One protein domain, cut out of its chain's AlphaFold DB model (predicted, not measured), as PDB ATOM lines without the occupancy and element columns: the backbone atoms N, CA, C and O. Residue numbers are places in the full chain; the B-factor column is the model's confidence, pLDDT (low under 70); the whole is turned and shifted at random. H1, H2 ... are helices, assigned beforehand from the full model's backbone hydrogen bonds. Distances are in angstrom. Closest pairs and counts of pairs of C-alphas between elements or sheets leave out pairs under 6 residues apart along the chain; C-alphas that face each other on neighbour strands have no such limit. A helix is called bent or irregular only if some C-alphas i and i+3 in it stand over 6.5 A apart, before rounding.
ATOM      1  N   LYS A   2      76.475  82.859 104.333       89.69
ATOM      2  CA  LYS A   2      77.512  83.757 103.792       89.69
ATOM      3  C   LYS A   2      77.982  84.718 104.890       89.69
ATOM      4  O   LYS A   2      77.181  85.150 105.711       89.69
ATOM      5  N   TRP A   3      79.275  85.014 104.931       93.88
ATOM      6  CA  TRP A   3      79.842  86.000 105.854       93.88
ATOM      7  C   TRP A   3      79.769  87.404 105.249       93.88
ATOM      8  O   TRP A   3      79.931  87.565 104.036       93.88
ATOM      9  N   SER A   4      79.584  88.423 106.095       94.69
ATOM     10  CA  SER A   4      79.714  89.822 105.680       94.69
ATOM     11  C   SER A   4      81.143  90.125 105.213       94.69
ATOM     12  O   SER A   4      82.096  89.431 105.579       94.69
ATOM     13  N   VAL A   5      81.304  91.169 104.395       92.94
ATOM     14  CA  VAL A   5      82.622  91.589 103.886       92.94
ATOM     15  C   VAL A   5      83.568  91.920 105.039       92.94
ATOM     16  O   VAL A   5      84.670  91.378 105.084       92.94
ATOM     17  N   PHE A   6      83.096  92.699 106.016       94.06
ATOM     18  CA  PHE A   6      83.857  93.031 107.220       94.06
ATOM     19  C   PHE A   6      84.344  91.779 107.960       94.06
ATOM     20  O   PHE A   6      85.533  91.648 108.233       94.06
ATOM     21  N   ARG A   7      83.458  90.798 108.195       94.56
ATOM     22  CA  ARG A   7      83.824  89.549 108.879       94.56
ATOM     23  C   ARG A   7      84.897  88.767 108.121       94.56
ATOM     24  O   ARG A   7      85.751  88.154 108.750       94.56
ATOM     25  N   LYS A   8      84.866  88.773 106.784       94.81
ATOM     26  CA  LYS A   8      85.897  88.122 105.959       94.81
ATOM     27  C   LYS A   8      87.248  88.827 106.078       94.81
ATOM     28  O   LYS A   8      88.248  88.143 106.257       94.81
ATOM     29  N   ILE A   9      87.277  90.157 106.000       95.00
ATOM     30  CA  ILE A   9      88.518  90.944 106.102       95.00
ATOM     31  C   ILE A   9      89.124  90.803 107.500       95.00
ATOM     32  O   ILE A   9      90.287  90.425 107.618       95.00
ATOM     33  N   ALA A  10      88.316  91.013 108.545       95.62
ATOM     34  CA  ALA A  10      88.748  90.861 109.930       95.62
ATOM     35  C   ALA A  10      89.304  89.456 110.181       95.62
ATOM     36  O   ALA A  10      90.396  89.308 110.717       95.62
ATOM     37  N   PHE A  11      88.598  88.418 109.722       96.56
ATOM     38  CA  PHE A  11      89.079  87.049 109.855       96.56
ATOM     39  C   PHE A  11      90.430  86.825 109.174       96.56
ATOM     40  O   PHE A  11      91.300  86.232 109.792       96.56
ATOM     41  N   ARG A  12      90.624  87.291 107.934       97.00
ATOM     42  CA  ARG A  12      91.904  87.127 107.224       97.00
ATOM     43  C   ARG A  12      93.045  87.785 107.995       97.00
ATOM     44  O   ARG A  12      94.055  87.136 108.221       97.00
ATOM     45  N   PHE A  13      92.847  89.019 108.459       98.06
ATOM     46  CA  PHE A  13      93.840  89.728 109.263       98.06
ATOM     47  C   PHE A  13      94.166  88.990 110.568       98.06
ATOM     48  O   PHE A  13      95.319  88.633 110.791       98.06
ATOM     49  N   PHE A  14      93.163  88.701 111.402       97.50
ATOM     50  CA  PHE A  14      93.391  88.055 112.698       97.50
ATOM     51  C   PHE A  14      93.911  86.623 112.560       97.50
ATOM     52  O   PHE A  14      94.741  86.205 113.359       97.50
ATOM     53  N   ALA A  15      93.462  85.871 111.551       97.50
ATOM     54  CA  ALA A  15      93.971  84.531 111.287       97.50
ATOM     55  C   ALA A  15      95.452  84.570 110.896       97.50
ATOM     56  O   ALA A  15      96.234  83.802 111.446       97.50
ATOM     57  N   SER A  16      95.840  85.475 109.990       97.75
ATOM     58  CA  SER A  16      97.239  85.667 109.601       97.75
ATOM     59  C   SER A  16      98.095  86.124 110.777       97.75
ATOM     60  O   SER A  16      99.164  85.563 110.999       97.75
ATOM     61  N   TYR A  17      97.594  87.068 111.571       98.06
ATOM     62  CA  TYR A  17      98.289  87.588 112.740       98.06
ATOM     63  C   TYR A  17      98.514  86.529 113.813       98.06
ATOM     64  O   TYR A  17      99.647  86.306 114.229       98.06
ATOM     65  N   LEU A  18      97.455  85.831 114.232       97.31
ATOM     66  CA  LEU A  18      97.567  84.777 115.239       97.31
ATOM     67  C   LEU A  18      98.451  83.635 114.741       97.31
ATOM     68  O   LEU A  18      99.249  83.116 115.513       97.31
ATOM     69  N   PHE A  19      98.349  83.269 113.461       95.62
ATOM     70  CA  PHE A  19      99.229  82.268 112.871       95.62
ATOM     71  C   PHE A  19     100.697  82.701 112.950       95.62
ATOM     72  O   PHE A  19     101.515  81.947 113.468       95.62
ATOM     73  N   LEU A  20     101.028  83.915 112.499       94.81
ATOM     74  CA  LEU A  20     102.397  84.434 112.538       94.81
ATOM     75  C   LEU A  20     102.921  84.534 113.971       94.81
ATOM     76  O   LEU A  20     104.017  84.052 114.240       94.81
ATOM     77  N   PHE A  21     102.131  85.086 114.892       95.94
ATOM     78  CA  PHE A  21     102.513  85.195 116.296       95.94
ATOM     79  C   PHE A  21     102.816  83.821 116.905       95.94
ATOM     80  O   PHE A  21     103.885  83.633 117.480       95.94
ATOM     81  N   ILE A  22     101.910  82.848 116.735       95.12
ATOM     82  CA  ILE A  22     102.057  81.486 117.272       95.12
ATOM     83  C   ILE A  22     103.277  80.794 116.668       95.12
ATOM     84  O   ILE A  22     104.080  80.213 117.394       95.12
ATOM     85  N   MET A  23     103.437  80.866 115.346       91.88
ATOM     86  CA  MET A  23     104.557  80.221 114.661       91.88
ATOM     87  C   MET A  23     105.907  80.842 115.013       91.88
ATOM     88  O   MET A  23     106.913  80.154 114.903       91.88
ATOM     89  N   SER A  24     105.927  82.098 115.461       91.44
ATOM     90  CA  SER A  24     107.155  82.846 115.748       91.44
ATOM     91  C   SER A  24     107.467  82.977 117.241       91.44
ATOM     92  O   SER A  24     108.488  83.551 117.590       91.44
ATOM     93  N   THR A  25     106.602  82.487 118.140       88.81
ATOM     94  CA  THR A  25     106.741  82.743 119.585       88.81
ATOM     95  C   THR A  25     106.615  81.463 120.397       88.81
ATOM     96  O   THR A  25     105.504  81.011 120.670       88.81
ATOM     97  N   GLN A  26     107.750  80.916 120.844       84.56
ATOM     98  CA  GLN A  26     107.821  79.782 121.778       84.56
ATOM     99  C   GLN A  26     106.899  78.612 121.380       84.56
ATOM    100  O   GLN A  26     106.109  78.122 122.182       84.56
ATOM    101  N   PHE A  27     106.967  78.182 120.121       84.19
ATOM    102  CA  PHE A  27     106.228  77.027 119.603       84.19
ATOM    103  C   PHE A  27     107.162  76.113 118.807       84.19
ATOM    104  O   PHE A  27     108.284  76.506 118.489       84.19
ATOM    105  N   VAL A  28     106.709  74.907 118.454       77.25
ATOM    106  CA  VAL A  28     107.548  73.853 117.841       77.25
ATOM    107  C   VAL A  28     108.317  74.331 116.598       77.25
ATOM    108  O   VAL A  28     109.430  73.879 116.357       77.25
ATOM    109  N   LEU A  29     107.756  75.270 115.830       77.94
ATOM    110  CA  LEU A  29     108.352  75.794 114.593       77.94
ATOM    111  C   LEU A  29     109.029  77.168 114.742       77.94
ATOM    112  O   LEU A  29     109.476  77.722 113.741       77.94
ATOM    113  N   SER A  30     109.129  77.709 115.961       81.94
ATOM    114  CA  SER A  30     109.666  79.062 116.200       81.94
ATOM    115  C   SER A  30     111.069  79.271 115.637       81.94
ATOM    116  O   SER A  30     111.298  80.271 114.966       81.94
ATOM    117  N   SER A  31     111.954  78.281 115.751       82.38
ATOM    118  CA  SER A  31     113.329  78.365 115.237       82.38
ATOM    119  C   SER A  31     113.425  78.612 113.725       82.38
ATOM    120  O   SER A  31     114.361  79.264 113.263       82.38
ATOM    121  N   VAL A  32     112.456  78.122 112.943       84.38
ATOM    122  CA  VAL A  32     112.405  78.343 111.488       84.38
ATOM    123  C   VAL A  32     112.083  79.804 111.181       84.38
ATOM    124  O   VAL A  32     112.668  80.404 110.278       84.38
ATOM    125  N   PHE A  33     111.157  80.377 111.945       86.38
ATOM    126  CA  PHE A  33     110.733  81.765 111.806       86.38
ATOM    127  C   PHE A  33     111.764  82.735 112.384       86.38
ATOM    128  O   PHE A  33     111.983  83.796 111.801       86.38
ATOM    129  N   ASP A  34     112.458  82.353 113.455       85.31
ATOM    130  CA  ASP A  34     113.485  83.174 114.093       85.31
ATOM    131  C   ASP A  34     114.562  83.590 113.090       85.31
ATOM    132  O   ASP A  34     114.827  84.779 112.942       85.31
ATOM    133  N   ALA A  35     115.118  82.656 112.313       86.94
ATOM    134  CA  ALA A  35     116.156  82.975 111.328       86.94
ATOM    135  C   ALA A  35     115.712  84.022 110.285       86.94
ATOM    136  O   ALA A  35     116.525  84.820 109.807       86.94
ATOM    137  N   LEU A  36     114.422  84.034 109.932       91.06
ATOM    138  CA  LEU A  36     113.837  85.044 109.055       91.06
ATOM    139  C   LEU A  36     113.683  86.383 109.789       91.06
ATOM    140  O   LEU A  36     114.121  87.420 109.285       91.06
ATOM    141  N   TRP A  37     113.093  86.374 110.984       92.69
ATOM    142  CA  TRP A  37     112.813  87.594 111.743       92.69
ATOM    143  C   TRP A  37     114.070  88.303 112.224       92.69
ATOM    144  O   TRP A  37     114.119  89.527 112.177       92.69
ATOM    145  N   GLN A  38     115.132  87.563 112.535       91.81
ATOM    146  CA  GLN A  38     116.433  88.134 112.877       91.81
ATOM    147  C   GLN A  38     117.043  88.972 111.743       91.81
ATOM    148  O   GLN A  38     117.912  89.799 111.999       91.81
ATOM    149  N   LYS A  39     116.581  88.800 110.496       92.19
ATOM    150  CA  LYS A  39     116.952  89.656 109.357       92.19
ATOM    151  C   LYS A  39     115.928  90.762 109.121       92.19
ATOM    152  O   LYS A  39     116.293  91.921 108.949       92.19
ATOM    153  N   VAL A  40     114.644  90.404 109.115       94.62
ATOM    154  CA  VAL A  40     113.555  91.324 108.754       94.62
ATOM    155  C   VAL A  40     113.327  92.392 109.825       94.62
ATOM    156  O   VAL A  40     113.117  93.552 109.485       94.62
ATOM    157  N   VAL A  41     113.371  92.029 111.107       95.50
ATOM    158  CA  VAL A  41     113.051  92.934 112.221       95.50
ATOM    159  C   VAL A  41     114.102  94.039 112.371       95.50
ATOM    160  O   VAL A  41     113.695  95.201 112.409       95.50
ATOM    161  N   PRO A  42     115.425  93.761 112.372       94.50
ATOM    162  CA  PRO A  42     116.427  94.827 112.374       94.50
ATOM    163  C   PRO A  42     116.366  95.700 111.118       94.50
ATOM    164  O   PRO A  42     116.453  96.919 111.224       94.50
ATOM    165  N   TRP A  43     116.137  95.103 109.941       94.94
ATOM    166  CA  TRP A  43     115.964  95.870 108.706       94.94
ATOM    167  C   TRP A  43     114.773  96.831 108.800       94.94
ATOM    168  O   TRP A  43     114.901  98.003 108.454       94.94
ATOM    169  N   PHE A  44     113.630  96.365 109.309       95.56
ATOM    170  CA  PHE A  44     112.437  97.189 109.491       95.56
ATOM    171  C   PHE A  44     112.676  98.312 110.510       95.56
ATOM    172  O   PHE A  44     112.290  99.457 110.281       95.56
ATOM    173  N   ALA A  45     113.358  98.004 111.612       94.94
ATOM    174  CA  ALA A  45     113.749  98.985 112.618       94.94
ATOM    175  C   ALA A  45     114.626 100.114 112.053       94.94
ATOM    176  O   ALA A  45     114.395 101.280 112.361       94.94
ATOM    177  N   GLU A  46     115.606  99.775 111.218       94.00
ATOM    178  CA  GLU A  46     116.551 100.735 110.638       94.00
ATOM    179  C   GLU A  46     115.925 101.544 109.490       94.00
ATOM    180  O   GLU A  46     116.049 102.766 109.440       94.00
ATOM    181  N   ASN A  47     115.215 100.873 108.579       94.88
ATOM    182  CA  ASN A  47     114.782 101.474 107.314       94.88
ATOM    183  C   ASN A  47     113.382 102.094 107.370       94.88
ATOM    184  O   ASN A  47     113.088 102.973 106.567       94.88
ATOM    185  N   ILE A  48     112.515 101.622 108.273       95.31
ATOM    186  CA  ILE A  48     111.128 102.099 108.385       95.31
ATOM    187  C   ILE A  48     110.927 102.919 109.658       95.31
ATOM    188  O   ILE A  48     110.293 103.969 109.613       95.31
ATOM    189  N   LEU A  49     111.445 102.444 110.797       94.56
ATOM    190  CA  LEU A  49     111.302 103.150 112.076       94.56
ATOM    191  C   LEU A  49     112.436 104.145 112.354       94.56
ATOM    192  O   LEU A  49     112.297 104.952 113.270       94.56
ATOM    193  N   HIS A  50     113.529 104.090 111.588       93.44
ATOM    194  CA  HIS A  50     114.714 104.939 111.757       93.44
ATOM    195  C   HIS A  50     115.235 104.967 113.201       93.44
ATOM    196  O   HIS A  50     115.579 106.026 113.730       93.44
ATOM    197  N   LEU A  51     115.266 103.803 113.862       91.00
ATOM    198  CA  LEU A  51     115.760 103.726 115.233       91.00
ATOM    199  C   LEU A  51     117.249 104.115 115.298       91.00
ATOM    200  O   LEU A  51     118.032 103.650 114.469       91.00
ATOM    201  N   PRO A  52     117.649 104.944 116.282       82.50
ATOM    202  CA  PRO A  52     119.002 105.500 116.351       82.50
ATOM    203  C   PRO A  52     120.062 104.449 116.702       82.50
ATOM    204  O   PRO A  52     121.223 104.587 116.324       82.50
ATOM    205  N   GLU A  53     119.666 103.391 117.408       84.06
ATOM    206  CA  GLU A  53     120.548 102.305 117.821       84.06
ATOM    207  C   GLU A  53     120.162 100.994 117.141       84.06
ATOM    208  O   GLU A  53     118.982 100.687 116.937       84.06
ATOM    209  N   LYS A  54     121.174 100.179 116.828       83.25
ATOM    210  CA  LYS A  54     120.946  98.843 116.278       83.25
ATOM    211  C   LYS A  54     120.313  97.951 117.336       83.25
ATOM    212  O   LYS A  54     120.859  97.767 118.420       83.25
ATOM    213  N   ILE A  55     119.187  97.341 116.981       85.81
ATOM    214  CA  ILE A  55     118.509  96.389 117.854       85.81
ATOM    215  C   ILE A  55     119.394  95.160 118.071       85.81
ATOM    216  O   ILE A  55     119.842  94.515 117.122       85.81
ATOM    217  N   THR A  56     119.588  94.795 119.333       82.00
ATOM    218  CA  THR A  56     120.229  93.539 119.719       82.00
ATOM    219  C   THR A  56     119.295  92.360 119.482       82.00
ATOM    220  O   THR A  56     118.139  92.380 119.900       82.00
ATOM    221  N   VAL A  57     119.815  91.309 118.853       78.81
ATOM    222  CA  VAL A  57     119.019  90.158 118.391       78.81
ATOM    223  C   VAL A  57     119.213  88.913 119.279       78.81
ATOM    224  O   VAL A  57     118.598  87.873 119.058       78.81
ATOM    225  N   PHE A  58     120.071  88.991 120.299       74.31
ATOM    226  CA  PHE A  58     120.320  87.868 121.203       74.31
ATOM    227  C   PHE A  58     119.210  87.723 122.252       74.31
ATOM    228  O   PHE A  58     118.659  88.706 122.745       74.31
ATOM    229  N   SER A  59     118.914  86.478 122.627       69.44
ATOM    230  CA  SER A  59     118.003  86.188 123.732       69.44
ATOM    231  C   SER A  59     118.726  86.379 125.064       69.44
ATOM    232  O   SER A  59     119.754  85.753 125.313       69.44
ATOM    233  N   ASN A  60     118.183  87.229 125.931       69.38
ATOM    234  CA  ASN A  60     118.635  87.410 127.315       69.38
ATOM    235  C   ASN A  60     117.632  86.829 128.331       69.38
ATOM    236  O   ASN A  60     117.696  87.143 129.516       69.38
ATOM    237  N   GLY A  61     116.675  86.018 127.863       66.38
ATOM    238  CA  GLY A  61     115.570  85.501 128.675       66.38
ATOM    239  C   GLY A  61     114.389  86.468 128.861       66.38
ATOM    240  O   GLY A  61     113.376  86.052 129.416       66.38
ATOM    241  N   SER A  62     114.477  87.715 128.378       77.81
ATOM    242  CA  SER A  62     113.354  88.662 128.284       77.81
ATOM    243  C   SER A  62     112.507  88.386 127.039       77.81
ATOM    244  O   SER A  62     113.037  88.189 125.947       77.81
ATOM    245  N   GLY A  63     111.184  88.419 127.196       83.94
ATOM    246  CA  GLY A  63     110.214  88.418 126.099       83.94
ATOM    247  C   GLY A  63     109.745  89.813 125.673       83.94
ATOM    248  O   GLY A  63     108.944  89.905 124.747       83.94
ATOM    249  N   ASP A  64     110.236  90.877 126.319       90.56
ATOM    250  CA  ASP A  64     109.779  92.265 126.141       90.56
ATOM    251  C   ASP A  64     110.944  93.219 125.801       90.56
ATOM    252  O   ASP A  64     111.038  94.332 126.315       90.56
ATOM    253  N   THR A  65     111.889  92.793 124.963       92.12
ATOM    254  CA  THR A  65     112.945  93.692 124.461       92.12
ATOM    255  C   THR A  65     112.424  94.589 123.333       92.12
ATOM    256  O   THR A  65     111.383  94.312 122.730       92.12
ATOM    257  N   THR A  66     113.185  95.622 122.957       92.25
ATOM    258  CA  THR A  66     112.901  96.430 121.756       92.25
ATOM    259  C   THR A  66     112.711  95.552 120.517       92.25
ATOM    260  O   THR A  66     111.787  95.782 119.738       92.25
ATOM    261  N   TYR A  67     113.510  94.487 120.371       93.38
ATOM    262  CA  TYR A  67     113.340  93.509 119.296       93.38
ATOM    263  C   TYR A  67     111.947  92.872 119.310       93.38
ATOM    264  O   TYR A  67     111.319  92.753 118.259       93.38
ATOM    265  N   ASN A  68     111.428  92.487 120.480       93.88
ATOM    266  CA  ASN A  68     110.123  91.832 120.597       93.88
ATOM    267  C   ASN A  68     108.968  92.785 120.255       93.88
ATOM    268  O   ASN A  68     108.032  92.389 119.558       93.88
ATOM    269  N   TYR A  69     109.050  94.050 120.674       95.00
ATOM    270  CA  TYR A  69     108.050  95.060 120.312       95.00
ATOM    271  C   TYR A  69     108.086  95.415 118.821       95.00
ATOM    272  O   TYR A  69     107.031  95.530 118.197       95.00
ATOM    273  N   VAL A  70     109.270  95.525 118.209       95.88
ATOM    274  CA  VAL A  70     109.359  95.732 116.754       95.88
ATOM    275  C   VAL A  70     108.889  94.490 115.995       95.88
ATOM    276  O   VAL A  70     108.163  94.623 115.013       95.88
ATOM    277  N   SER A  71     109.202  93.284 116.478       95.50
ATOM    278  CA  SER A  71     108.676  92.028 115.921       95.50
ATOM    279  C   SER A  71     107.149  92.036 115.871       95.50
ATOM    280  O   SER A  71     106.568  91.724 114.835       95.50
ATOM    281  N   LEU A  72     106.490  92.478 116.945       96.25
ATOM    282  CA  LEU A  72     105.036  92.619 116.996       96.25
ATOM    283  C   LEU A  72     104.499  93.553 115.896       96.25
ATOM    284  O   LEU A  72     103.542  93.202 115.203       96.25
ATOM    285  N   LEU A  73     105.133  94.714 115.696       96.75
ATOM    286  CA  LEU A  73     104.761  95.651 114.628       96.75
ATOM    287  C   LEU A  73     104.948  95.036 113.238       96.75
ATOM    288  O   LEU A  73     104.068  95.163 112.384       96.75
ATOM    289  N   VAL A  74     106.054  94.319 113.024       96.88
ATOM    290  CA  VAL A  74     106.316  93.594 111.776       96.88
ATOM    291  C   VAL A  74     105.240  92.535 111.536       96.88
ATOM    292  O   VAL A  74     104.701  92.458 110.433       96.88
ATOM    293  N   TYR A  75     104.850  91.764 112.554       96.94
ATOM    294  CA  TYR A  75     103.790  90.760 112.424       96.94
ATOM    295  C   TYR A  75     102.453  91.396 112.040       96.94
ATOM    296  O   TYR A  75     101.748  90.860 111.182       96.94
ATOM    297  N   ILE A  76     102.112  92.554 112.614       97.75
ATOM    298  CA  ILE A  76     100.914  93.318 112.241       97.75
ATOM    299  C   ILE A  76     101.002  93.771 110.778       97.75
ATOM    300  O   ILE A  76     100.070  93.522 110.012       97.75
ATOM    301  N   ALA A  77     102.119  94.377 110.367       97.69
ATOM    302  CA  ALA A  77     102.318  94.868 109.004       97.69
ATOM    303  C   ALA A  77     102.228  93.738 107.964       97.69
ATOM    304  O   ALA A  77     101.479  93.840 106.990       97.69
ATOM    305  N   VAL A  78     102.916  92.617 108.202       97.44
ATOM    306  CA  VAL A  78     102.858  91.436 107.330       97.44
ATOM    307  C   VAL A  78     101.440  90.864 107.289       97.44
ATOM    308  O   VAL A  78     100.944  90.532 106.215       97.44
ATOM    309  N   SER A  79     100.740  90.804 108.423       98.06
ATOM    310  CA  SER A  79      99.354  90.315 108.474       98.06
ATOM    311  C   SER A  79      98.387  91.193 107.687       98.06
ATOM    312  O   SER A  79      97.479  90.668 107.040       98.06
ATOM    313  N   LEU A  80      98.580  92.516 107.700       98.00
ATOM    314  CA  LEU A  80      97.811  93.447 106.872       98.00
ATOM    315  C   LEU A  80      98.057  93.187 105.384       98.00
ATOM    316  O   LEU A  80      97.096  93.046 104.626       98.00
ATOM    317  N   LEU A  81      99.321  93.051 104.971       97.69
ATOM    318  CA  LEU A  81      99.677  92.741 103.583       97.69
ATOM    319  C   LEU A  81      99.074  91.407 103.130       97.69
ATOM    320  O   LEU A  81      98.430  91.342 102.083       97.69
ATOM    321  N   VAL A  82      99.200  90.358 103.947       97.69
ATOM    322  CA  VAL A  82      98.600  89.048 103.663       97.69
ATOM    323  C   VAL A  82      97.080  89.161 103.561       97.69
ATOM    324  O   VAL A  82      96.495  88.613 102.629       97.69
ATOM    325  N   ALA A  83      96.420  89.904 104.452       97.00
ATOM    326  CA  ALA A  83      94.974  90.093 104.395       97.00
ATOM    327  C   ALA A  83      94.522  90.840 103.129       97.00
ATOM    328  O   ALA A  83      93.484  90.483 102.558       97.00
ATOM    329  N   ILE A  84      95.288  91.834 102.664       96.94
ATOM    330  CA  ILE A  84      95.031  92.573 101.417       96.94
ATOM    331  C   ILE A  84      95.177  91.640 100.214       96.94
ATOM    332  O   ILE A  84      94.229  91.490  99.439       96.94
ATOM    333  N   VAL A  85      96.319  90.957 100.095       97.62
ATOM    334  CA  VAL A  85      96.600  90.022  98.993       97.62
ATOM    335  C   VAL A  85      95.560  88.903  98.968       97.62
ATOM    336  O   VAL A  85      94.947  88.634  97.935       97.62
ATOM    337  N   TRP A  86      95.260  88.305 100.120       97.00
ATOM    338  CA  TRP A  86      94.230  87.278 100.236       97.00
ATOM    339  C   TRP A  86      92.848  87.805  99.842       97.00
ATOM    340  O   TRP A  86      92.094  87.125  99.147       97.00
ATOM    341  N   SER A  87      92.501  89.034 100.225       94.50
ATOM    342  CA  SER A  87      91.228  89.642  99.828       94.50
ATOM    343  C   SER A  87      91.145  89.910  98.325       94.50
ATOM    344  O   SER A  87      90.064  89.766  97.750       94.50
ATOM    345  N   ALA A  88      92.267  90.250  97.688       94.56
ATOM    346  CA  ALA A  88      92.347  90.458  96.249       94.56
ATOM    347  C   ALA A  88      92.218  89.144  95.462       94.56
ATOM    348  O   ALA A  88      91.527  89.134  94.441       94.56
ATOM    349  N   LEU A  89      92.832  88.060  95.946       95.56
ATOM    350  CA  LEU A  89      92.842  86.748  95.290       95.56
ATOM    351  C   LEU A  89      91.552  85.945  95.546       95.56
ATOM    352  O   LEU A  89      90.965  85.388  94.622       95.56
ATOM    353  N   ASP A  90      91.064  85.906  96.788       91.75
ATOM    354  CA  ASP A  90      89.916  85.082  97.189       91.75
ATOM    355  C   ASP A  90      88.617  85.902  97.274       91.75
ATOM    356  O   ASP A  90      88.068  86.183  98.351       91.75
ATOM    357  N   ARG A  91      88.117  86.312  96.102       86.94
ATOM    358  CA  ARG A  91      86.895  87.130  95.978       86.94
ATOM    359  C   ARG A  91      85.601  86.311  96.030       86.94
ATOM    360  O   ARG A  91      84.567  86.825  96.450       86.94
ATOM    361  N   LYS A  92      85.647  85.040  95.613       88.44
ATOM    362  CA  LYS A  92      84.450  84.205  95.387       88.44
ATOM    363  C   LYS A  92      83.989  83.432  96.627       88.44
ATOM    364  O   LYS A  92      82.821  83.048  96.705       88.44
ATOM    365  N   ARG A  93      84.865  83.187  97.608       90.62
ATOM    366  CA  ARG A  93      84.527  82.356  98.770       90.62
ATOM    367  C   ARG A  93      83.493  83.032  99.682       90.62
ATOM    368  O   ARG A  93      83.624  84.186 100.100       90.62
ATOM    369  N   GLY A  94      82.431  82.287  99.997       89.88
ATOM    370  CA  GLY A  94      81.278  82.791 100.750       89.88
ATOM    371  C   GLY A  94      81.457  82.823 102.273       89.88
ATOM    372  O   GLY A  94      80.798  83.622 102.935       89.88
ATOM    373  N   ASN A  95      82.311  81.967 102.841       92.75
ATOM    374  CA  ASN A  95      82.626  81.915 104.274       92.75
ATOM    375  C   ASN A  95      83.962  81.195 104.528       92.75
ATOM    376  O   ASN A  95      84.466  80.502 103.646       92.75
TER     377      ASN A  95
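What this domain is: This is residues 2 to 95 of the 262 residues of an uncharacterized protein of Bacteroidetes bacterium (UniProt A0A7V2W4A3). What is the shape? Two long helices, H1 and H3, run opposite ways and cross at 41 degrees, and a third helix, H2, stands across the end of the pair where H1 ends and H3 begins. At that same end residues 48 to 65, with no named element, make a wide loop from H2 to H3. What is it made of? The printed part has 94 residues, with three named helices in the order H1, H2, H3, no named strand, and the class all helix. How closely is it built? It is loose and elongated, with a radius of gyration of the C-alphas of 15.5 A and spans of 47 by 31 by 18 A.

How they stand to each other: How do the first two helices meet? H1, residues 5 to 24, and H2, residues 30 to 47, touch only at the corner by their tight link, where the closest C-alphas, those of Ser 24 and Ser 30, are 4.6 A apart. Their lines are about perpendicular at 71 degrees, only just past a steep tilt. How does the last helix stand to the first? H3, residues 66 to 89, touches H1, and their closest C-alphas, those of Phe 13 and Ala 83, are 5.0 A apart. They run opposite ways at a steep tilt of 41 degrees. How does it stand to the second? H3 touches H2 with residues 67 to 74 alone, meeting residues 37 to 45 of H2; the closest C-alphas, those of Val 41 and Ser 71, are 5.8 A apart. Their lines are about perpendicular at 83 degrees. What do the backbone N and O atoms show? In H1 and H3 every O i to N i+4 pair is within hydrogen-bond range; in H2 it is 10 of 14.

Where its parts are: Where does the first helix run? H1 goes from C-alpha 5 at (82.622, 91.589, 103.886) to C-alpha 24 at (107.155, 82.846, 115.748), 28.6 A. Is the second straight? H2, 24.6 A from C-alpha 30 to C-alpha 47, has a kink of 38 degrees near residue 37. It is neither bent nor irregular, but only just: C-alphas 39 and 42 are 6.0 A apart. Where does the last one end? H3, the longest helix with 24 residues and 34.6 A, ends at C-alpha 89 at (92.842, 86.748, 95.290).

The domain as a whole: How large is it? The two C-alphas farthest apart, those of Lys 2 and Glu 53, are 48.9 A apart, while the first and last printed C-alphas, of Lys 2 and Asn 95, are 5.5 A apart. Is anything missing or long? The printed part has no cut, and the link from H2 to H3, 18 residues, is long. Where is confidence low? The mean pLDDT of the printed part is 91.3, and residues 59 to 61 are under 70.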